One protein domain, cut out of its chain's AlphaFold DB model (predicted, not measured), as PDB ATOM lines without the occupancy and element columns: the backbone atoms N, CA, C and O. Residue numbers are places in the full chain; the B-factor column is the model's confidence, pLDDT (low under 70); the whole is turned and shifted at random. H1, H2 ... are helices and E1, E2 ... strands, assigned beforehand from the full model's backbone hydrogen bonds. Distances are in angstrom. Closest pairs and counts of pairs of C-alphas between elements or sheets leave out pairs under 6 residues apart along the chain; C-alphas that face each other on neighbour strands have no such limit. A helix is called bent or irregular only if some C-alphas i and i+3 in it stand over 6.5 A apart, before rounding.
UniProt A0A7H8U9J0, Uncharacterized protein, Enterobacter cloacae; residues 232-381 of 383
ATOM      1  N   GLU A 232      13.719  -5.534 -29.162       94.56
ATOM      2  CA  GLU A 232      13.964  -6.821 -28.510       94.56
ATOM      3  C   GLU A 232      12.712  -7.276 -27.768       94.56
ATOM      4  O   GLU A 232      12.085  -6.491 -27.063       94.56
ATOM      5  N   LEU A 233      12.354  -8.549 -27.922       97.00
ATOM      6  CA  LEU A 233      11.345  -9.190 -27.089       97.00
ATOM      7  C   LEU A 233      12.079  -9.981 -26.005       97.00
ATOM      8  O   LEU A 233      12.881 -10.857 -26.322       97.00
ATOM      9  N   ILE A 234      11.847  -9.629 -24.744       97.62
ATOM     10  CA  ILE A 234      12.542 -10.211 -23.590       97.62
ATOM     11  C   ILE A 234      11.496 -10.719 -22.602       97.62
ATOM     12  O   ILE A 234      10.486 -10.048 -22.391       97.62
ATOM     13  N   ASP A 235      11.743 -11.861 -21.965       98.44
ATOM     14  CA  ASP A 235      10.928 -12.311 -20.835       98.44
ATOM     15  C   ASP A 235      10.892 -11.224 -19.743       98.44
ATOM     16  O   ASP A 235      11.913 -10.639 -19.367       98.44
ATOM     17  N   THR A 236       9.697 -10.897 -19.257       98.19
ATOM     18  CA  THR A 236       9.503  -9.784 -18.328       98.19
ATOM     19  C   THR A 236      10.226 -10.027 -17.007       98.19
ATOM     20  O   THR A 236      10.820  -9.090 -16.466       98.19
ATOM     21  N   GLN A 237      10.264 -11.265 -16.510       97.56
ATOM     22  CA  GLN A 237      10.988 -11.585 -15.284       97.56
ATOM     23  C   GLN A 237      12.501 -11.497 -15.502       97.56
ATOM     24  O   GLN A 237      13.213 -10.960 -14.648       97.56
ATOM     25  N   GLU A 238      13.004 -11.955 -16.652       97.88
ATOM     26  CA  GLU A 238      14.410 -11.783 -17.033       97.88
ATOM     27  C   GLU A 238      14.800 -10.298 -17.092       97.88
ATOM     28  O   GLU A 238      15.823  -9.899 -16.527       97.88
ATOM     29  N   LEU A 239      13.969  -9.457 -17.716       97.50
ATOM     30  CA  LEU A 239      14.189  -8.013 -17.784       97.50
ATOM     31  C   LEU A 239      14.230  -7.384 -16.384       97.50
ATOM     32  O   LEU A 239      15.147  -6.621 -16.078       97.50
ATOM     33  N   ILE A 240      13.280  -7.720 -15.511       96.88
ATOM     34  CA  ILE A 240      13.228  -7.197 -14.137       96.88
ATOM     35  C   ILE A 240      14.452  -7.633 -13.334       96.88
ATOM     36  O   ILE A 240      15.004  -6.831 -12.574       96.88
ATOM     37  N   ASN A 241      14.917  -8.869 -13.521       96.56
ATOM     38  CA  ASN A 241      16.134  -9.363 -12.885       96.56
ATOM     39  C   ASN A 241      17.363  -8.569 -13.355       96.56
ATOM     40  O   ASN A 241      18.171  -8.162 -12.518       96.56
ATOM     41  N   LYS A 242      17.474  -8.271 -14.660       95.62
ATOM     42  CA  LYS A 242      18.540  -7.416 -15.219       95.62
ATOM     43  C   LYS A 242      18.506  -6.000 -14.634       95.62
ATOM     44  O   LYS A 242      19.537  -5.502 -14.183       95.62
ATOM     45  N   ILE A 243      17.326  -5.372 -14.567       94.56
ATOM     46  CA  ILE A 243      17.168  -4.036 -13.964       94.56
ATOM     47  C   ILE A 243      17.576  -4.088 -12.486       94.56
ATOM     48  O   ILE A 243      18.423  -3.317 -12.045       94.56
ATOM     49  N   SER A 244      17.043  -5.045 -11.726       95.31
ATOM     50  CA  SER A 244      17.313  -5.192 -10.290       95.31
ATOM     51  C   SER A 244      18.791  -5.434  -9.978       95.31
ATOM     52  O   SER A 244      19.288  -4.950  -8.963       95.31
ATOM     53  N   ALA A 245      19.505  -6.162 -10.841       94.94
ATOM     54  CA  ALA A 245      20.935  -6.420 -10.693       94.94
ATOM     55  C   ALA A 245      21.817  -5.191 -10.978       94.94
ATOM     56  O   ALA A 245      22.984  -5.186 -10.594       94.94
ATOM     57  N   SER A 246      21.279  -4.144 -11.615       92.25
ATOM     58  CA  SER A 246      22.064  -2.987 -12.068       92.25
ATOM     59  C   SER A 246      22.602  -2.132 -10.913       92.25
ATOM     60  O   SER A 246      23.727  -1.644 -10.978       92.25
ATOM     61  N   SER A 247      21.826  -1.931  -9.839       91.88
ATOM     62  CA  SER A 247      22.301  -1.266  -8.613       91.88
ATOM     63  C   SER A 247      21.350  -1.500  -7.427       91.88
ATOM     64  O   SER A 247      20.186  -1.858  -7.636       91.88
ATOM     65  N   PRO A 248      21.774  -1.233  -6.170       92.81
ATOM     66  CA  PRO A 248      20.878  -1.295  -5.011       92.81
ATOM     67  C   PRO A 248      19.638  -0.399  -5.145       92.81
ATOM     68  O   PRO A 248      18.557  -0.778  -4.698       92.81
ATOM     69  N   LEU A 249      19.777   0.761  -5.802       90.12
ATOM     70  CA  LEU A 249      18.657   1.658  -6.085       90.12
ATOM     71  C   LEU A 249      17.656   1.011  -7.049       90.12
ATOM     72  O   LEU A 249      16.460   1.015  -6.770       90.12
ATOM     73  N   HIS A 250      18.127   0.407  -8.144       93.06
ATOM     74  CA  HIS A 250      17.247  -0.295  -9.082       93.06
ATOM     75  C   HIS A 250      16.526  -1.467  -8.418       93.06
ATOM     76  O   HIS A 250      15.321  -1.623  -8.611       93.06
ATOM     77  N   LYS A 251      17.226  -2.241  -7.580       94.00
ATOM     78  CA  LYS A 251      16.620  -3.316  -6.784       94.00
ATOM     79  C   LYS A 251      15.496  -2.789  -5.888       94.00
ATOM     80  O   LYS A 251      14.414  -3.368  -5.853       94.00
ATOM     81  N   ALA A 252      15.732  -1.676  -5.191       93.00
ATOM     82  CA  ALA A 252      14.719  -1.047  -4.348       93.00
ATOM     83  C   ALA A 252      13.520  -0.538  -5.169       93.00
ATOM     84  O   ALA A 252      12.379  -0.729  -4.756       93.00
ATOM     85  N   LEU A 253      13.744   0.057  -6.345       91.62
ATOM     86  CA  LEU A 253      12.668   0.520  -7.228       91.62
ATOM     87  C   LEU A 253      11.840  -0.644  -7.794       91.62
ATOM     88  O   LEU A 253      10.614  -0.559  -7.807       91.62
ATOM     89  N   CYS A 254      12.478  -1.755  -8.173       93.56
ATOM     90  CA  CYS A 254      11.787  -2.940  -8.693       93.56
ATOM     91  C   CYS A 254      10.866  -3.614  -7.660       93.56
ATOM     92  O   CYS A 254       9.946  -4.333  -8.035       93.56
ATOM     93  N   SER A 255      11.039  -3.341  -6.360       90.44
ATOM     94  CA  SER A 255      10.098  -3.815  -5.329       90.44
ATOM     95  C   SER A 255       8.697  -3.192  -5.431       90.44
ATOM     96  O   SER A 255       7.761  -3.690  -4.813       90.44
ATOM     97  N   LYS A 256       8.549  -2.108  -6.205       90.38
ATOM     98  CA  LYS A 256       7.297  -1.361  -6.385       90.38
ATOM     99  C   LYS A 256       6.684  -1.546  -7.771       90.38
ATOM    100  O   LYS A 256       5.881  -0.712  -8.185       90.38
ATOM    101  N   ILE A 257       7.083  -2.586  -8.506       94.50
ATOM    102  CA  ILE A 257       6.543  -2.839  -9.842       94.50
ATOM    103  C   ILE A 257       5.036  -3.106  -9.731       94.50
ATOM    104  O   ILE A 257       4.622  -3.987  -8.975       94.50
ATOM    105  N   PRO A 258       4.207  -2.366 -10.479       93.94
ATOM    106  CA  PRO A 258       2.787  -2.658 -10.574       93.94
ATOM    107  C   PRO A 258       2.495  -4.077 -11.091       93.94
ATOM    108  O   PRO A 258       3.121  -4.529 -12.050       93.94
ATOM    109  N   SER A 259       1.490  -4.752 -10.524       93.19
ATOM    110  CA  SER A 259       1.169  -6.154 -10.856       93.19
ATOM    111  C   SER A 259       0.906  -6.384 -12.343       93.19
ATOM    112  O   SER A 259       1.423  -7.330 -12.914       93.19
ATOM    113  N   TYR A 260       0.205  -5.463 -13.003       92.81
ATOM    114  CA  TYR A 260      -0.136  -5.582 -14.422       92.81
ATOM    115  C   TYR A 260       1.074  -5.670 -15.366       92.81
ATOM    116  O   TYR A 260       0.933  -6.133 -16.495       92.81
ATOM    117  N   ILE A 261       2.245  -5.176 -14.939       95.38
ATOM    118  CA  ILE A 261       3.495  -5.334 -15.687       95.38
ATOM    119  C   ILE A 261       3.989  -6.771 -15.538       95.38
ATOM    120  O   ILE A 261       4.399  -7.372 -16.525       95.38
ATOM    121  N   LEU A 262       3.910  -7.322 -14.322       95.00
ATOM    122  CA  LEU A 262       4.307  -8.696 -13.994       95.00
ATOM    123  C   LEU A 262       3.379  -9.742 -14.620       95.00
ATOM    124  O   LEU A 262       3.827 -10.839 -14.939       95.00
ATOM    125  N   ASP A 263       2.104  -9.401 -14.815       94.50
ATOM    126  CA  ASP A 263       1.103 -10.293 -15.412       94.50
ATOM    127  C   ASP A 263       1.400 -10.600 -16.893       94.50
ATOM    128  O   ASP A 263       0.893 -11.576 -17.451       94.50
ATOM    129  N   ARG A 264       2.227  -9.777 -17.551       95.69
ATOM    130  CA  ARG A 264       2.646  -9.980 -18.941       95.69
ATOM    131  C   ARG A 264       3.960 -10.748 -18.971       95.69
ATOM    132  O   ARG A 264       4.922 -10.377 -18.311       95.69
ATOM    133  N   LYS A 265       4.002 -11.807 -19.783       97.75
ATOM    134  CA  LYS A 265       5.164 -12.700 -19.892       97.75
ATOM    135  C   LYS A 265       6.367 -12.036 -20.561       97.75
ATOM    136  O   LYS A 265       7.502 -12.358 -20.236       97.75
ATOM    137  N   GLU A 266       6.126 -11.152 -21.522       98.19
ATOM    138  CA  GLU A 266       7.173 -10.583 -22.366       98.19
ATOM    139  C   GLU A 266       7.089  -9.055 -22.418       98.19
ATOM    140  O   GLU A 266       6.025  -8.442 -22.300       98.19
ATOM    141  N   SER A 267       8.244  -8.439 -22.637       98.38
ATOM    142  CA  SER A 267       8.448  -7.003 -22.746       98.38
ATOM    143  C   SER A 267       9.071  -6.680 -24.100       98.38
ATOM    144  O   SER A 267      10.138  -7.197 -24.430       98.38
ATOM    145  N   LEU A 268       8.423  -5.802 -24.866       98.00
ATOM    146  CA  LEU A 268       8.962  -5.228 -26.093       98.00
ATOM    147  C   LEU A 268       9.822  -4.009 -25.745       98.00
ATOM    148  O   LEU A 268       9.320  -2.958 -25.339       98.00
ATOM    149  N   VAL A 269      11.129  -4.159 -25.917       96.56
ATOM    150  CA  VAL A 269      12.144  -3.166 -25.583       96.56
ATOM    151  C   VAL A 269      12.589  -2.425 -26.835       96.56
ATOM    152  O   VAL A 269      12.960  -3.037 -27.835       96.56
ATOM    153  N   PHE A 270      12.601  -1.096 -26.765       93.12
ATOM    154  CA  PHE A 270      13.249  -0.231 -27.749       93.12
ATOM    155  C   PHE A 270      14.227   0.721 -27.046       93.12
ATOM    156  O   PHE A 270      14.110   0.976 -25.846       93.12
ATOM    157  N   TYR A 271      15.188   1.259 -27.798       91.00
ATOM    158  CA  TYR A 271      16.351   1.964 -27.243       91.00
ATOM    159  C   TYR A 271      16.387   3.435 -27.687       91.00
ATOM    160  O   TYR A 271      17.078   3.770 -28.653       91.00
ATOM    161  N   PRO A 272      15.618   4.333 -27.041       87.75
ATOM    162  CA  PRO A 272      15.677   5.755 -27.350       87.75
ATOM    163  C   PRO A 272      16.987   6.372 -26.855       87.75
ATOM    164  O   PRO A 272      17.515   6.004 -25.808       87.75
ATOM    165  N   THR A 273      17.484   7.374 -27.582       77.88
ATOM    166  CA  THR A 273      18.755   8.044 -27.246       77.88
ATOM    167  C   THR A 273      18.558   9.445 -26.675       77.88
ATOM    168  O   THR A 273      19.462   9.977 -26.036       77.88
ATOM    169  N   ARG A 274      17.387  10.066 -26.887       75.50
ATOM    170  CA  ARG A 274      17.089  11.447 -26.475       75.50
ATOM    171  C   ARG A 274      15.679  11.581 -25.885       75.50
ATOM    172  O   ARG A 274      14.788  12.163 -26.499       75.50
ATOM    173  N   ILE A 275      15.464  11.083 -24.664       78.44
ATOM    174  CA  ILE A 275      14.135  11.105 -24.014       78.44
ATOM    175  C   ILE A 275      13.632  12.534 -23.710       78.44
ATOM    176  O   ILE A 275      12.426  12.765 -23.708       78.44
ATOM    177  N   THR A 276      14.519  13.512 -23.488       74.38
ATOM    178  CA  THR A 276      14.157  14.878 -23.039       74.38
ATOM    179  C   THR A 276      14.361  15.981 -24.084       74.38
ATOM    180  O   THR A 276      13.974  17.126 -23.841       74.38
ATOM    181  N   ALA A 277      14.959  15.681 -25.242       69.81
ATOM    182  CA  ALA A 277      15.340  16.702 -26.217       69.81
ATOM    183  C   ALA A 277      14.115  17.389 -26.854       69.81
ATOM    184  O   ALA A 277      13.197  16.729 -27.335       69.81
ATOM    185  N   HIS A 278      14.126  18.730 -26.886       54.94
ATOM    186  CA  HIS A 278      13.043  19.557 -27.445       54.94
ATOM    187  C   HIS A 278      12.795  19.303 -28.937       54.94
ATOM    188  O   HIS A 278      11.643  19.222 -29.361       54.94
ATOM    189  N   ALA A 279      13.865  19.141 -29.721       47.50
ATOM    190  CA  ALA A 279      13.791  18.526 -31.039       47.50
ATOM    191  C   ALA A 279      13.650  17.022 -30.800       47.50
ATOM    192  O   ALA A 279      14.657  16.324 -30.676       47.50
ATOM    193  N   GLY A 280      12.404  16.586 -30.585       51.38
ATOM    194  CA  GLY A 280      12.070  15.226 -30.179       51.38
ATOM    195  C   GLY A 280      12.891  14.202 -30.948       51.38
ATOM    196  O   GLY A 280      13.040  14.306 -32.167       51.38
ATOM    197  N   ASP A 281      13.445  13.238 -30.217       55.03
ATOM    198  CA  ASP A 281      14.034  12.050 -30.820       55.03
ATOM    199  C   ASP A 281      13.074  11.524 -31.908       55.03
ATOM    200  O   ASP A 281      11.867  11.462 -31.630       55.03
ATOM    201  N   PRO A 282      13.535  11.147 -33.119       57.06
ATOM    202  CA  PRO A 282      12.694  10.413 -34.066       57.06
ATOM    203  C   PRO A 282      11.877   9.299 -33.384       57.06
ATOM    204  O   PRO A 282      10.718   9.097 -33.748       57.06
ATOM    205  N   TYR A 283      12.423   8.656 -32.343       62.16
ATOM    206  CA  TYR A 283      11.758   7.602 -31.574       62.16
ATOM    207  C   TYR A 283      10.523   8.042 -30.775       62.16
ATOM    208  O   TYR A 283       9.673   7.197 -30.491       62.16
ATOM    209  N   VAL A 284      10.362   9.335 -30.464       76.19
ATOM    210  CA  VAL A 284       9.189   9.840 -29.728       76.19
ATOM    211  C   VAL A 284       7.902   9.539 -30.499       76.19
ATOM    212  O   VAL A 284       6.937   9.072 -29.917       76.19
ATOM    213  N   GLY A 285       7.861   9.729 -31.821       77.19
ATOM    214  CA  GLY A 285       6.674   9.333 -32.596       77.19
ATOM    215  C   GLY A 285       6.571   7.817 -32.810       77.19
ATOM    216  O   GLY A 285       5.473   7.273 -32.917       77.19
ATOM    217  N   MET A 286       7.709   7.117 -32.826       88.44
ATOM    218  CA  MET A 286       7.779   5.696 -33.179       88.44
ATOM    219  C   MET A 286       7.298   4.758 -32.072       88.44
ATOM    220  O   MET A 286       6.769   3.699 -32.397       88.44
ATOM    221  N   ILE A 287       7.422   5.125 -30.788       92.06
ATOM    222  CA  ILE A 287       6.890   4.293 -29.691       92.06
ATOM    223  C   ILE A 287       5.383   4.047 -29.850       92.06
ATOM    224  O   ILE A 287       4.929   2.931 -29.617       92.06
ATOM    225  N   GLY A 288       4.622   5.039 -30.331       94.00
ATOM    226  CA  GLY A 288       3.196   4.865 -30.623       94.00
ATOM    227  C   GLY A 288       2.945   3.809 -31.694       94.00
ATOM    228  O   GLY A 288       2.016   3.013 -31.564       94.00
ATOM    229  N   TYR A 289       3.804   3.752 -32.716       95.50
ATOM    230  CA  TYR A 289       3.736   2.698 -33.723       95.50
ATOM    231  C   TYR A 289       4.076   1.337 -33.122       95.50
ATOM    232  O   TYR A 289       3.298   0.414 -33.307       95.50
ATOM    233  N   TYR A 290       5.179   1.199 -32.380       95.56
ATOM    234  CA  TYR A 290       5.571  -0.090 -31.790       95.56
ATOM    235  C   TYR A 290       4.509  -0.649 -30.848       95.56
ATOM    236  O   TYR A 290       4.188  -1.835 -30.915       95.56
ATOM    237  N   ASP A 291       3.927   0.225 -30.029       95.69
ATOM    238  CA  ASP A 291       2.830  -0.118 -29.138       95.69
ATOM    239  C   ASP A 291       1.646  -0.708 -29.916       95.69
ATOM    240  O   ASP A 291       1.235  -1.843 -29.684       95.69
ATOM    241  N   ILE A 292       1.147   0.021 -30.914       96.56
ATOM    242  CA  ILE A 292      -0.026  -0.381 -31.701       96.56
ATOM    243  C   ILE A 292       0.244  -1.575 -32.625       96.56
ATOM    244  O   ILE A 292      -0.626  -2.426 -32.840       96.56
ATOM    245  N   ALA A 293       1.442  -1.633 -33.194       96.06
ATOM    246  CA  ALA A 293       1.838  -2.640 -34.161       96.06
ATOM    247  C   ALA A 293       2.100  -3.999 -33.514       96.06
ATOM    248  O   ALA A 293       1.747  -5.019 -34.110       96.06
ATOM    249  N   PHE A 294       2.716  -4.009 -32.327       96.50
ATOM    250  CA  PHE A 294       3.335  -5.216 -31.775       96.50
ATOM    251  C   PHE A 294       2.971  -5.506 -30.318       96.50
ATOM    252  O   PHE A 294       2.999  -6.668 -29.935       96.50
ATOM    253  N   ALA A 295       2.614  -4.508 -29.504       96.38
ATOM    254  CA  ALA A 295       2.339  -4.741 -28.085       96.38
ATOM    255  C   ALA A 295       0.850  -4.789 -27.741       96.38
ATOM    256  O   ALA A 295       0.479  -5.461 -26.784       96.38
ATOM    257  N   ARG A 296      -0.014  -4.097 -28.488       94.00
ATOM    258  CA  ARG A 296      -1.397  -3.812 -28.082       94.00
ATOM    259  C   ARG A 296      -2.458  -4.609 -28.844       94.00
ATOM    260  O   ARG A 296      -2.370  -4.789 -30.062       94.00
ATOM    261  N   PHE A 297      -3.514  -5.004 -28.126       95.19
ATOM    262  CA  PHE A 297      -4.714  -5.625 -28.705       95.19
ATOM    263  C   PHE A 297      -6.023  -4.885 -28.416       95.19
ATOM    264  O   PHE A 297      -6.961  -5.034 -29.196       95.19
ATOM    265  N   GLY A 298      -6.094  -4.094 -27.343       95.12
ATOM    266  CA  GLY A 298      -7.282  -3.312 -26.982       95.12
ATOM    267  C   GLY A 298      -7.028  -1.805 -26.948       95.12
ATOM    268  O   GLY A 298      -5.957  -1.325 -27.313       95.12
ATOM    269  N   LYS A 299      -8.032  -1.030 -26.540       94.12
ATOM    270  CA  LYS A 299      -8.006   0.441 -26.608       94.12
ATOM    271  C   LYS A 299      -7.121   1.061 -25.526       94.12
ATOM    272  O   LYS A 299      -6.515   2.104 -25.762       94.12
ATOM    273  N   SER A 300      -7.008   0.425 -24.362       91.25
ATOM    274  CA  SER A 300      -6.223   0.910 -23.220       91.25
ATOM    275  C   SER A 300      -4.781   0.383 -23.219       91.25
ATOM    276  O   SER A 300      -4.503  -0.701 -23.725       91.25
ATOM    277  N   THR A 301      -3.848   1.147 -22.632       90.19
ATOM    278  CA  THR A 301      -2.450   0.749 -22.323       90.19
ATOM    279  C   THR A 301      -2.387  -0.519 -21.465       90.19
ATOM    280  O   THR A 301      -1.378  -1.227 -21.440       90.19
ATOM    281  N   ARG A 302      -3.488  -0.844 -20.780       90.69
ATOM    282  CA  ARG A 302      -3.679  -2.090 -20.037       90.69
ATOM    283  C   ARG A 302      -3.861  -3.303 -20.950       90.69
ATOM    284  O   ARG A 302      -3.403  -4.388 -20.604       90.69
ATOM    285  N   GLU A 303      -4.448  -3.117 -22.125       94.06
ATOM    286  CA  GLU A 303      -4.821  -4.178 -23.065       94.06
ATOM    287  C   GLU A 303      -3.683  -4.470 -24.059       94.06
ATOM    288  O   GLU A 303      -3.777  -4.231 -25.270       94.06
ATOM    289  N   ARG A 304      -2.574  -4.973 -23.508       95.56
ATOM    290  CA  ARG A 304      -1.347  -5.322 -24.232       95.56
ATOM    291  C   ARG A 304      -0.948  -6.779 -24.022       95.56
ATOM    292  O   ARG A 304      -1.078  -7.299 -22.918       95.56
ATOM    293  N   TYR A 305      -0.410  -7.393 -25.074       95.56
ATOM    294  CA  TYR A 305       0.297  -8.673 -25.029       95.56
ATOM    295  C   TYR A 305       1.656  -8.539 -24.339       95.56
ATOM    296  O   TYR A 305       2.045  -9.408 -23.563       95.56
ATOM    297  N   HIS A 306       2.363  -7.438 -24.612       97.31
ATOM    298  CA  HIS A 306       3.725  -7.204 -24.140       97.31
ATOM    299  C   HIS A 306       3.832  -5.860 -23.426       97.31
ATOM    300  O   HIS A 306       3.171  -4.893 -23.809       97.31
ATOM    301  N   ASN A 307       4.694  -5.772 -22.415       97.75
ATOM    302  CA  ASN A 307       5.042  -4.476 -21.836       97.75
ATOM    303  C   ASN A 307       5.780  -3.617 -22.867       97.75
ATOM    304  O   ASN A 307       6.686  -4.109 -23.535       97.75
ATOM    305  N   MET A 308       5.455  -2.330 -22.959       96.94
ATOM    306  CA  MET A 308       6.224  -1.371 -23.752       96.94
ATOM    307  C   MET A 308       7.360  -0.778 -22.921       96.94
ATOM    308  O   MET A 308       7.110  -0.100 -21.925       96.94
ATOM    309  N   VAL A 309       8.612  -0.998 -23.329       96.56
ATOM    310  CA  VAL A 309       9.790  -0.606 -22.540       96.56
ATOM    311  C   VAL A 309      10.700   0.338 -23.314       96.56
ATOM    312  O   VAL A 309      11.231  -0.013 -24.366       96.56
ATOM    313  N   ALA A 310      10.926   1.523 -22.749       94.69
ATOM    314  CA  ALA A 310      11.899   2.497 -23.228       94.69
ATOM    315  C   ALA A 310      13.223   2.326 -22.468       94.69
ATOM    316  O   ALA A 310      13.326   2.722 -21.307       94.69
ATOM    317  N   TYR A 311      14.240   1.750 -23.107       94.00
ATOM    318  CA  TYR A 311      15.554   1.535 -22.500       94.00
ATOM    319  C   TYR A 311      16.542   2.621 -22.942       94.00
ATOM    320  O   TYR A 311      17.228   2.493 -23.953       94.00
ATOM    321  N   ALA A 312      16.657   3.686 -22.149       91.69
ATOM    322  CA  ALA A 312      17.626   4.759 -22.363       91.69
ATOM    323  C   ALA A 312      18.862   4.590 -21.475       91.69
ATOM    324  O   ALA A 312      19.101   5.349 -20.535       91.69
ATOM    325  N   GLU A 313      19.678   3.595 -21.816       83.62
ATOM    326  CA  GLU A 313      20.853   3.174 -21.041       83.62
ATOM    327  C   GLU A 313      21.885   4.287 -20.792       83.62
ATOM    328  O   GLU A 313      22.614   4.242 -19.807       83.62
ATOM    329  N   ASN A 314      21.932   5.301 -21.661       86.31
ATOM    330  CA  ASN A 314      22.902   6.397 -21.596       86.31
ATOM    331  C   ASN A 314      22.322   7.694 -21.007       86.31
ATOM    332  O   ASN A 314      23.044   8.679 -20.856       86.31
ATOM    333  N   VAL A 315      21.033   7.707 -20.659       88.94
ATOM    334  CA  VAL A 315      20.328   8.884 -20.132       88.94
ATOM    335  C   VAL A 315      20.238   8.766 -18.616       88.94
ATOM    336  O   VAL A 315      19.916   7.704 -18.085       88.94
ATOM    337  N   SER A 316      20.534   9.853 -17.902       91.62
ATOM    338  CA  SER A 316      20.303   9.904 -16.453       91.62
ATOM    339  C   SER A 316      18.837  10.188 -16.157       91.62
ATOM    340  O   SER A 316      18.251  11.076 -16.778       91.62
ATOM    341  N   ILE A 317      18.269   9.551 -15.133       90.50
ATOM    342  CA  ILE A 317      16.955   9.936 -14.603       90.50
ATOM    343  C   ILE A 317      16.943  11.409 -14.165       90.50
ATOM    344  O   ILE A 317      15.901  12.067 -14.231       90.50
ATOM    345  N   LYS A 318      18.116  11.963 -13.810       91.50
ATOM    346  CA  LYS A 318      18.280  13.378 -13.481       91.50
ATOM    347  C   LYS A 318      17.823  14.298 -14.611       91.50
ATOM    348  O   LYS A 318      17.262  15.352 -14.342       91.50
ATOM    349  N   GLU A 319      17.992  13.904 -15.872       88.69
ATOM    350  CA  GLU A 319      17.530  14.718 -17.002       88.69
ATOM    351  C   GLU A 319      16.012  14.923 -16.969       88.69
ATOM    352  O   GLU A 319      15.526  16.020 -17.238       88.69
ATOM    353  N   ILE A 320      15.255  13.893 -16.577       87.88
ATOM    354  CA  ILE A 320      13.800  13.981 -16.420       87.88
ATOM    355  C   ILE A 320      13.442  14.804 -15.187       87.88
ATOM    356  O   ILE A 320      12.592  15.694 -15.272       87.88
ATOM    357  N   THR A 321      14.090  14.550 -14.047       89.88
ATOM    358  CA  THR A 321      13.787  15.294 -12.819       89.88
ATOM    359  C   THR A 321      14.142  16.773 -12.947       89.88
ATOM    360  O   THR A 321      13.402  17.606 -12.440       89.88
ATOM    361  N   ASP A 322      15.204  17.124 -13.676       90.44
ATOM    362  CA  ASP A 322      15.599  18.510 -13.939       90.44
ATOM    363  C   ASP A 322      14.591  19.216 -14.857       90.44
ATOM    364  O   ASP A 322      14.242  20.376 -14.620       90.44
ATOM    365  N   VAL A 323      14.080  18.531 -15.889       87.19
ATOM    366  CA  VAL A 323      12.997  19.055 -16.744       87.19
ATOM    367  C   VAL A 323      11.738  19.310 -15.916       87.19
ATOM    368  O   VAL A 323      11.143  20.386 -16.019       87.19
ATOM    369  N   MET A 324      11.361  18.368 -15.050       88.31
ATOM    370  CA  MET A 324      10.200  18.527 -14.175       88.31
ATOM    371  C   MET A 324      10.415  19.604 -13.108       88.31
ATOM    372  O   MET A 324       9.509  20.395 -12.864       88.31
ATOM    373  N   GLY A 325      11.609  19.709 -12.525       89.94
ATOM    374  CA  GLY A 325      11.959  20.761 -11.569       89.94
ATOM    375  C   GLY A 325      11.890  22.154 -12.197       89.94
ATOM    376  O   GLY A 325      11.301  23.067 -11.620       89.94
ATOM    377  N   LYS A 326      12.396  22.312 -13.430       88.19
ATOM    378  CA  LYS A 326      12.248  23.554 -14.210       88.19
ATOM    379  C   LYS A 326      10.783  23.877 -14.492       88.19
ATOM    380  O   LYS A 326      10.401  25.040 -14.377       88.19
ATOM    381  N   PHE A 327       9.975  22.875 -14.843       86.94
ATOM    382  CA  PHE A 327       8.536  23.050 -15.034       86.94
ATOM    383  C   PHE A 327       7.856  23.519 -13.740       86.94
ATOM    384  O   PHE A 327       7.129  24.506 -13.764       86.94
ATOM    385  N   VAL A 328       8.130  22.872 -12.603       88.19
ATOM    386  CA  VAL A 328       7.560  23.255 -11.302       88.19
ATOM    387  C   VAL A 328       7.932  24.690 -10.938       88.19
ATOM    388  O   VAL A 328       7.060  25.468 -10.566       88.19
ATOM    389  N   ALA A 329       9.198  25.066 -11.125       87.69
ATOM    390  CA  ALA A 329       9.676  26.400 -10.790       87.69
ATOM    391  C   ALA A 329       9.093  27.508 -11.686       87.69
ATOM    392  O   ALA A 329       8.879  28.618 -11.204       87.69
ATOM    393  N   LYS A 330       8.871  27.239 -12.984       83.00
ATOM    394  CA  LYS A 330       8.554  28.281 -13.981       83.00
ATOM    395  C   LYS A 330       7.124  28.270 -14.514       83.00
ATOM    396  O   LYS A 330       6.641  29.313 -14.938       83.00
ATOM    397  N   SER A 331       6.483  27.108 -14.554       82.19
ATOM    398  CA  SER A 331       5.254  26.880 -15.327       82.19
ATOM    399  C   SER A 331       4.127  26.241 -14.517       82.19
ATOM    400  O   SER A 331       2.984  26.276 -14.955       82.19
ATOM    401  N   CYS A 332       4.410  25.653 -13.350       85.50
ATOM    402  CA  CYS A 332       3.364  25.096 -12.500       85.50
ATOM    403  C   CYS A 332       2.504  26.225 -11.906       85.50
ATOM    404  O   CYS A 332       3.032  27.066 -11.172       85.50
ATOM    405  N   PRO A 333       1.182  26.240 -12.148       83.06
ATOM    406  CA  PRO A 333       0.317  27.308 -11.643       83.06
ATOM    407  C   PRO A 333       0.149  27.276 -10.123       83.06
ATOM    408  O   PRO A 333      -0.253  28.276  -9.544       83.06
ATOM    409  N   PHE A 334       0.484  26.159  -9.470       87.31
ATOM    410  CA  PHE A 334       0.417  26.023  -8.015       87.31
ATOM    411  C   PHE A 334       1.629  26.602  -7.281       87.31
ATOM    412  O   PHE A 334       1.606  26.677  -6.057       87.31
ATOM    413  N   ASN A 335       2.689  26.997  -7.999       85.56
ATOM    414  CA  ASN A 335       3.874  27.595  -7.378       85.56
ATOM    415  C   ASN A 335       3.721  29.109  -7.136       85.56
ATOM    416  O   ASN A 335       4.501  29.698  -6.394       85.56
ATOM    417  N   ASN A 336       2.720  29.740  -7.756       77.44
ATOM    418  CA  ASN A 336       2.413  31.157  -7.579       77.44
ATOM    419  C   ASN A 336       1.135  31.320  -6.741       77.44
ATOM    420  O   ASN A 336       0.254  30.457  -6.807       77.44
ATOM    421  N   PRO A 337       0.987  32.426  -5.987       84.94
ATOM    422  CA  PRO A 337      -0.285  32.773  -5.368       84.94
ATOM    423  C   PRO A 337      -1.424  32.800  -6.394       84.94
ATOM    424  O   PRO A 337      -1.237  33.154  -7.563       84.94
ATOM    425  N   PHE A 338      -2.623  32.431  -5.948       89.25
ATOM    426  CA  PHE A 338      -3.818  32.570  -6.769       89.25
ATOM    427  C   PHE A 338      -4.078  34.053  -7.073       89.25
ATOM    428  O   PHE A 338      -4.086  34.886  -6.167       89.25
ATOM    429  N   GLU A 339      -4.337  34.372  -8.340       90.12
ATOM    430  CA  GLU A 339      -4.677  35.718  -8.798       90.12
ATOM    431  C   GLU A 339      -5.938  35.629  -9.668       90.12
ATOM    432  O   GLU A 339      -6.019  34.744 -10.515       90.12
ATOM    433  N   PRO A 340      -6.916  36.548  -9.574       91.50
ATOM    434  CA  PRO A 340      -8.161  36.439 -10.344       91.50
ATOM    435  C   PRO A 340      -7.973  36.205 -11.855       91.50
ATOM    436  O   PRO A 340      -8.716  35.433 -12.458       91.50
ATOM    437  N   LYS A 341      -6.933  36.791 -12.465       88.31
ATOM    438  CA  LYS A 341      -6.598  36.590 -13.889       88.31
ATOM    439  C   LYS A 341      -6.140  35.165 -14.237       88.31
ATOM    440  O   LYS A 341      -6.228  34.779 -15.395       88.31
ATOM    441  N   ASN A 342      -5.644  34.390 -13.266       85.88
ATOM    442  CA  ASN A 342      -5.175  33.016 -13.464       85.88
ATOM    443  C   ASN A 342      -6.213  31.957 -13.061       85.88
ATOM    444  O   ASN A 342      -5.943  30.766 -13.210       85.88
ATOM    445  N   ALA A 343      -7.407  32.367 -12.615       88.75
ATOM    446  CA  ALA A 343      -8.414  31.469 -12.054       88.75
ATOM    447  C   ALA A 343      -8.781  30.298 -12.978       88.75
ATOM    448  O   ALA A 343      -8.932  29.162 -12.524       88.75
ATOM    449  N   LYS A 344      -8.872  30.558 -14.288       87.12
ATOM    450  CA  LYS A 344      -9.194  29.537 -15.291       87.12
ATOM    451  C   LYS A 344      -8.090  28.491 -15.423       87.12
ATOM    452  O   LYS A 344      -8.359  27.300 -15.289       87.12
ATOM    453  N   THR A 345      -6.849  28.932 -15.621       86.06
ATOM    454  CA  THR A 345      -5.678  28.050 -15.690       86.06
ATOM    455  C   THR A 345      -5.486  27.291 -14.380       86.06
ATOM    456  O   THR A 345      -5.248  26.088 -14.394       86.06
ATOM    457  N   TYR A 346      -5.677  27.949 -13.238       89.19
ATOM    458  CA  TYR A 346      -5.596  27.302 -11.932       89.19
ATOM    459  C   TYR A 346      -6.610  26.155 -11.809       89.19
ATOM    460  O   TYR A 346      -6.232  25.024 -11.506       89.19
ATOM    461  N   ASN A 347      -7.885  26.407 -12.129       89.06
ATOM    462  CA  ASN A 347      -8.929  25.381 -12.100       89.06
ATOM    463  C   ASN A 347      -8.672  24.247 -13.109       89.06
ATOM    464  O   ASN A 347      -8.867  23.074 -12.792       89.06
ATOM    465  N   TYR A 348      -8.179  24.576 -14.306       88.75
ATOM    466  CA  TYR A 348      -7.777  23.585 -15.304       88.75
ATOM    467  C   TYR A 348      -6.752  22.598 -14.727       88.75
ATOM    468  O   TYR A 348      -6.933  21.382 -14.805       88.75
ATOM    469  N   HIS A 349      -5.708  23.113 -14.080       89.69
ATOM    470  CA  HIS A 349      -4.688  22.281 -13.455       89.69
ATOM    471  C   HIS A 349      -5.174  21.568 -12.190       89.69
ATOM    472  O   HIS A 349      -4.660  20.494 -11.887       89.69
ATOM    473  N   MET A 350      -6.171  22.091 -11.465       90.31
ATOM    474  CA  MET A 350      -6.809  21.329 -10.382       90.31
ATOM    475  C   MET A 350      -7.521  20.086 -10.921       90.31
ATOM    476  O   MET A 350      -7.444  19.022 -10.311       90.31
ATOM    477  N   ARG A 351      -8.180  20.199 -12.080       89.44
ATOM    478  CA  ARG A 351      -8.900  19.085 -12.709       89.44
ATOM    479  C   ARG A 351      -7.972  18.073 -13.381       89.44
ATOM    480  O   ARG A 351      -8.189  16.874 -13.251       89.44
ATOM    481  N   TYR A 352      -6.981  18.543 -14.135       87.56
ATOM    482  CA  TYR A 352      -6.167  17.695 -15.020       87.56
ATOM    483  C   TYR A 352      -4.721  17.500 -14.546       87.56
ATOM    484  O   TYR A 352      -3.935  16.797 -15.191       87.56
ATOM    485  N   GLY A 353      -4.330  18.137 -13.442       88.88
ATOM    486  CA  GLY A 353      -2.937  18.211 -13.026       88.88
ATOM    487  C   GLY A 353      -2.078  18.912 -14.079       88.88
ATOM    488  O   GLY A 353      -2.503  19.834 -14.767       88.88
ATOM    489  N   CYS A 354      -0.837  18.452 -14.229       87.19
ATOM    490  CA  CYS A 354       0.112  18.983 -15.212       87.19
ATOM    491  C   CYS A 354       0.287  18.042 -16.416       87.19
ATOM    492  O   CYS A 354       1.363  18.012 -17.010       87.19
ATOM    493  N   LYS A 355      -0.706  17.193 -16.736       86.44
ATOM    494  CA  LYS A 355      -0.550  16.174 -17.793       86.44
ATOM    495  C   LYS A 355      -0.266  16.810 -19.159       86.44
ATOM    496  O   LYS A 355       0.677  16.395 -19.825       86.44
ATOM    497  N   GLU A 356      -0.994  17.873 -19.497       86.06
ATOM    498  CA  GLU A 356      -0.938  18.532 -20.806       86.06
ATOM    499  C   GLU A 356       0.216  19.527 -20.937       86.06
ATOM    500  O   GLU A 356       0.630  19.841 -22.042       86.06
ATOM    501  N   THR A 357       0.785  20.020 -19.841       86.00
ATOM    502  CA  THR A 357       1.774  21.115 -19.869       86.00
ATOM    503  C   THR A 357       3.227  20.641 -19.793       86.00
ATOM    504  O   THR A 357       4.151  21.451 -19.860       86.00
ATOM    505  N   LYS A 358       3.452  19.330 -19.654       85.50
ATOM    506  CA  LYS A 358       4.782  18.711 -19.766       85.50
ATOM    507  C   LYS A 358       5.289  18.790 -21.208       85.50
ATOM    508  O   LYS A 358       4.506  18.898 -22.151       85.50
ATOM    509  N   SER A 359       6.605  18.678 -21.388       83.62
ATOM    510  CA  SER A 359       7.186  18.598 -22.730       83.62
ATOM    511  C   SER A 359       6.664  17.369 -23.480       83.62
ATOM    512  O   SER A 359       6.451  16.306 -22.893       83.62
ATOM    513  N   LYS A 360       6.478  17.508 -24.795       85.44
ATOM    514  CA  LYS A 360       5.942  16.452 -25.663       85.44
ATOM    515  C   LYS A 360       6.633  15.087 -25.481       85.44
ATOM    516  O   LYS A 360       5.909  14.116 -25.273       85.44
ATOM    517  N   PRO A 361       7.979  14.976 -25.499       87.00
ATOM    518  CA  PRO A 361       8.644  13.692 -25.275       87.00
ATOM    519  C   PRO A 361       8.266  13.053 -23.935       87.00
ATOM    520  O   PRO A 361       7.933  11.874 -23.889       87.00
ATOM    521  N   VAL A 362       8.232  13.845 -22.856       86.50
ATOM    522  CA  VAL A 362       7.866  13.358 -21.519       86.50
ATOM    523  C   VAL A 362       6.421  12.868 -21.491       86.50
ATOM    524  O   VAL A 362       6.171  11.810 -20.926       86.50
ATOM    525  N   ARG A 363       5.478  13.590 -22.118       88.44
ATOM    526  CA  ARG A 363       4.070  13.154 -22.207       88.44
ATOM    527  C   ARG A 363       3.951  11.815 -22.922       88.44
ATOM    528  O   ARG A 363       3.363  10.894 -22.381       88.44
ATOM    529  N   ILE A 364       4.563  11.697 -24.097       89.81
ATOM    530  CA  ILE A 364       4.462  10.500 -24.932       89.81
ATOM    531  C   ILE A 364       5.081   9.277 -24.246       89.81
ATOM    532  O   ILE A 364       4.454   8.221 -24.220       89.81
ATOM    533  N   TYR A 365       6.284   9.395 -23.674       90.44
ATOM    534  CA  TYR A 365       6.899   8.262 -22.977       90.44
ATOM    535  C   TYR A 365       6.145   7.899 -21.698       90.44
ATOM    536  O   TYR A 365       5.974   6.714 -21.433       90.44
ATOM    537  N   ALA A 366       5.670   8.885 -20.929       88.94
ATOM    538  CA  ALA A 366       4.887   8.623 -19.724       88.94
ATOM    539  C   ALA A 366       3.527   7.977 -20.029       88.94
ATOM    540  O   ALA A 366       3.055   7.184 -19.225       88.94
ATOM    541  N   GLU A 367       2.917   8.302 -21.171       90.44
ATOM    542  CA  GLU A 367       1.660   7.696 -21.612       90.44
ATOM    543  C   GLU A 367       1.877   6.271 -22.140       90.44
ATOM    544  O   GLU A 367       1.153   5.343 -21.789       90.44
ATOM    545  N   LEU A 368       2.872   6.081 -23.011       93.06
ATOM    546  CA  LEU A 368       2.960   4.871 -23.830       93.06
ATOM    547  C   LEU A 368       3.913   3.811 -23.284       93.06
ATOM    548  O   LEU A 368       3.674   2.631 -23.543       93.06
ATOM    549  N   ALA A 369       4.963   4.171 -22.547       94.81
ATOM    550  CA  ALA A 369       5.849   3.179 -21.944       94.81
ATOM    551  C   ALA A 369       5.246   2.655 -20.635       94.81
ATOM    552  O   ALA A 369       4.776   3.431 -19.809       94.81
ATOM    553  N   ASP A 370       5.284   1.341 -20.431       96.38
ATOM    554  CA  ASP A 370       5.027   0.712 -19.133       96.38
ATOM    555  C   ASP A 370       6.247   0.855 -18.210       96.38
ATOM    556  O   ASP A 370       6.101   1.040 -17.002       96.38
ATOM    557  N   ILE A 371       7.452   0.792 -18.791       95.69
ATOM    558  CA  ILE A 371       8.731   0.908 -18.084       95.69
ATOM    559  C   ILE A 371       9.651   1.861 -18.850       95.69
ATOM    560  O   ILE A 371       9.851   1.707 -20.056       95.69
ATOM    561  N   VAL A 372      10.263   2.810 -18.145       94.62
ATOM    562  CA  VAL A 372      11.358   3.636 -18.671       94.62
ATOM    563  C   VAL A 372      12.605   3.385 -17.835       94.62
ATOM    564  O   VAL A 372      12.618   3.657 -16.634       94.62
ATOM    565  N   ILE A 373      13.647   2.850 -18.467       93.75
ATOM    566  CA  ILE A 373      14.910   2.469 -17.829       93.75
ATOM    567  C   ILE A 373      15.962   3.526 -18.171       93.75
ATOM    568  O   ILE A 373      16.169   3.842 -19.342       93.75
ATOM    569  N   PHE A 374      16.629   4.046 -17.146       93.12
ATOM    570  CA  PHE A 374      17.734   5.000 -17.221       93.12
ATOM    571  C   PHE A 374      19.017   4.347 -16.704       93.12
ATOM    572  O   PHE A 374      18.981   3.285 -16.086       93.12
ATOM    573  N   LYS A 375      20.162   5.009 -16.889       91.44
ATOM    574  CA  LYS A 375      21.451   4.517 -16.369       91.44
ATOM    575  C   LYS A 375      21.480   4.384 -14.837       91.44
ATOM    576  O   LYS A 375      22.208   3.568 -14.283       91.44
ATOM    577  N   ASP A 376      20.725   5.237 -14.150       91.25
ATOM    578  CA  ASP A 376      20.739   5.446 -12.699       91.25
ATOM    579  C   ASP A 376      19.325   5.497 -12.094       91.25
ATOM    580  O   ASP A 376      19.141   5.978 -10.975       91.25
ATOM    581  N   GLY A 377      18.318   4.976 -12.800       92.06
ATOM    582  CA  GLY A 377      16.954   4.902 -12.291       92.06
ATOM    583  C   GLY A 377      15.994   4.145 -13.202       92.06
ATOM    584  O   GLY A 377      16.277   3.866 -14.362       92.06
ATOM    585  N   VAL A 378      14.810   3.838 -12.678       93.88
ATOM    586  CA  VAL A 378      13.717   3.224 -13.440       93.88
ATOM    587  C   VAL A 378      12.392   3.856 -13.032       93.88
ATOM    588  O   VAL A 378      12.172   4.152 -11.856       93.88
ATOM    589  N   LEU A 379      11.522   4.083 -14.012       93.19
ATOM    590  CA  LEU A 379      10.156   4.557 -13.821       93.19
ATOM    591  C   LEU A 379       9.180   3.497 -14.324       93.19
ATOM    592  O   LEU A 379       9.372   2.937 -15.403       93.19
ATOM    593  N   PHE A 380       8.120   3.268 -13.554       93.75
ATOM    594  CA  PHE A 380       7.002   2.407 -13.929       93.75
ATOM    595  C   PHE A 380       5.768   3.276 -14.132       93.75
ATOM    596  O   PHE A 380       5.525   4.203 -13.353       93.75
ATOM    597  N   ASN A 381       5.006   2.996 -15.181       89.12
ATOM    598  CA  ASN A 381       3.758   3.696 -15.437       89.12
ATOM    599  C   ASN A 381       2.725   3.350 -14.347       89.12
ATOM    600  O   ASN A 381       2.745   2.269 -13.759       89.12
TER     601      ASN A 381
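What this domain is: This is residues 232 to 381 of the 383 residues of an uncharacterized protein of Enterobacter cloacae (UniProt A0A7H8U9J0). A strongly twisted five-stranded sheet curls round H1 on one face, with H4 over part of the opposite face; H5 and H6 reach away from this body as the two sides of an open loop. The 150 printed residues hold seven named helices and five named strands, E1 H1 H2 H3 E2 H4 E3 H5 H6 H7 E4 E5 along the chain, mixed in class. The sheet, order E1 E2 E3 E4 E5, is mixed. The whole is compact, with a radius of gyration of the C-alphas of 16.9 A and spans of 53 by 36 by 31 A.

How they stand to each other: E1, residues 232 to 235, and E2, residues 266 to 270, are antiparallel, with N 234 and O 267 3.0 A apart. E3, residues 306 to 312, is parallel to E2, with N 309 and O 268 at 2.9 A. E4, residues 371 to 374, is parallel to E3, with N 310 and O 371 at 2.9 A, and forms an antiparallel hairpin with E5, residues 378 to 380, with N 372 and O 379 at 2.9 A; these N and O pairs are within hydrogen-bond range. The sheet curls round H1, residues 236 to 246; the closest C-alphas of H1 and E2, Thr 236 and Glu 266, are 4.7 A apart. H1 forms a helical hairpin with H2, residues 248 to 254; their closest C-alphas, Ser 244 and Lys 251, are 4.0 A apart. H2 only grazes the sheet, as does H3, residues 259 to 262. H4, residues 282 to 295, is on the opposite face from H1, at a height over the sheet of 9.0 A. E2, H4 and E3 form a strand-helix-strand unit, two parallel neighbour strands with a helix between, its crossover right-handed; E3, H5 with residues 317 to 330, H6 with 340 to 352, H7 with 360 to 368, and E4 form another. H7 touches H4, the closest C-alphas being Val 284 and Pro 361 at 5.9 A. H5 is on the sheet; H6 is not on it and is apart from H5 and H7. Every O i to N i+4 pair is within hydrogen-bond range in H1, H2, H5 and H7; 7 of 10 are in H4 and 7 of 9 in H6, and H3 is too short for one.

Where its parts are: E1 begins at C-alpha 232 (13.964, -6.821, -28.510), and E5 ends at C-alpha 380 (7.002, 2.407, -13.929). E3 measures 18.4 A, H1 15.6 A, H4 19.3 A and H5 20.2 A. H6, 19.4 A, begins at C-alpha 340 (-8.161, 36.439, -10.344) and is irregular: C-alphas 341 and 344 are 7.6 A apart.

The domain as a whole: The two C-alphas farthest apart, Glu 238 and Pro 340, are 53.7 A apart. The printed part has no cut; the link E2 to H4, 11 residues, is long. Mean pLDDT of the printed part is 89.4; residues 277 to 283 are under 70.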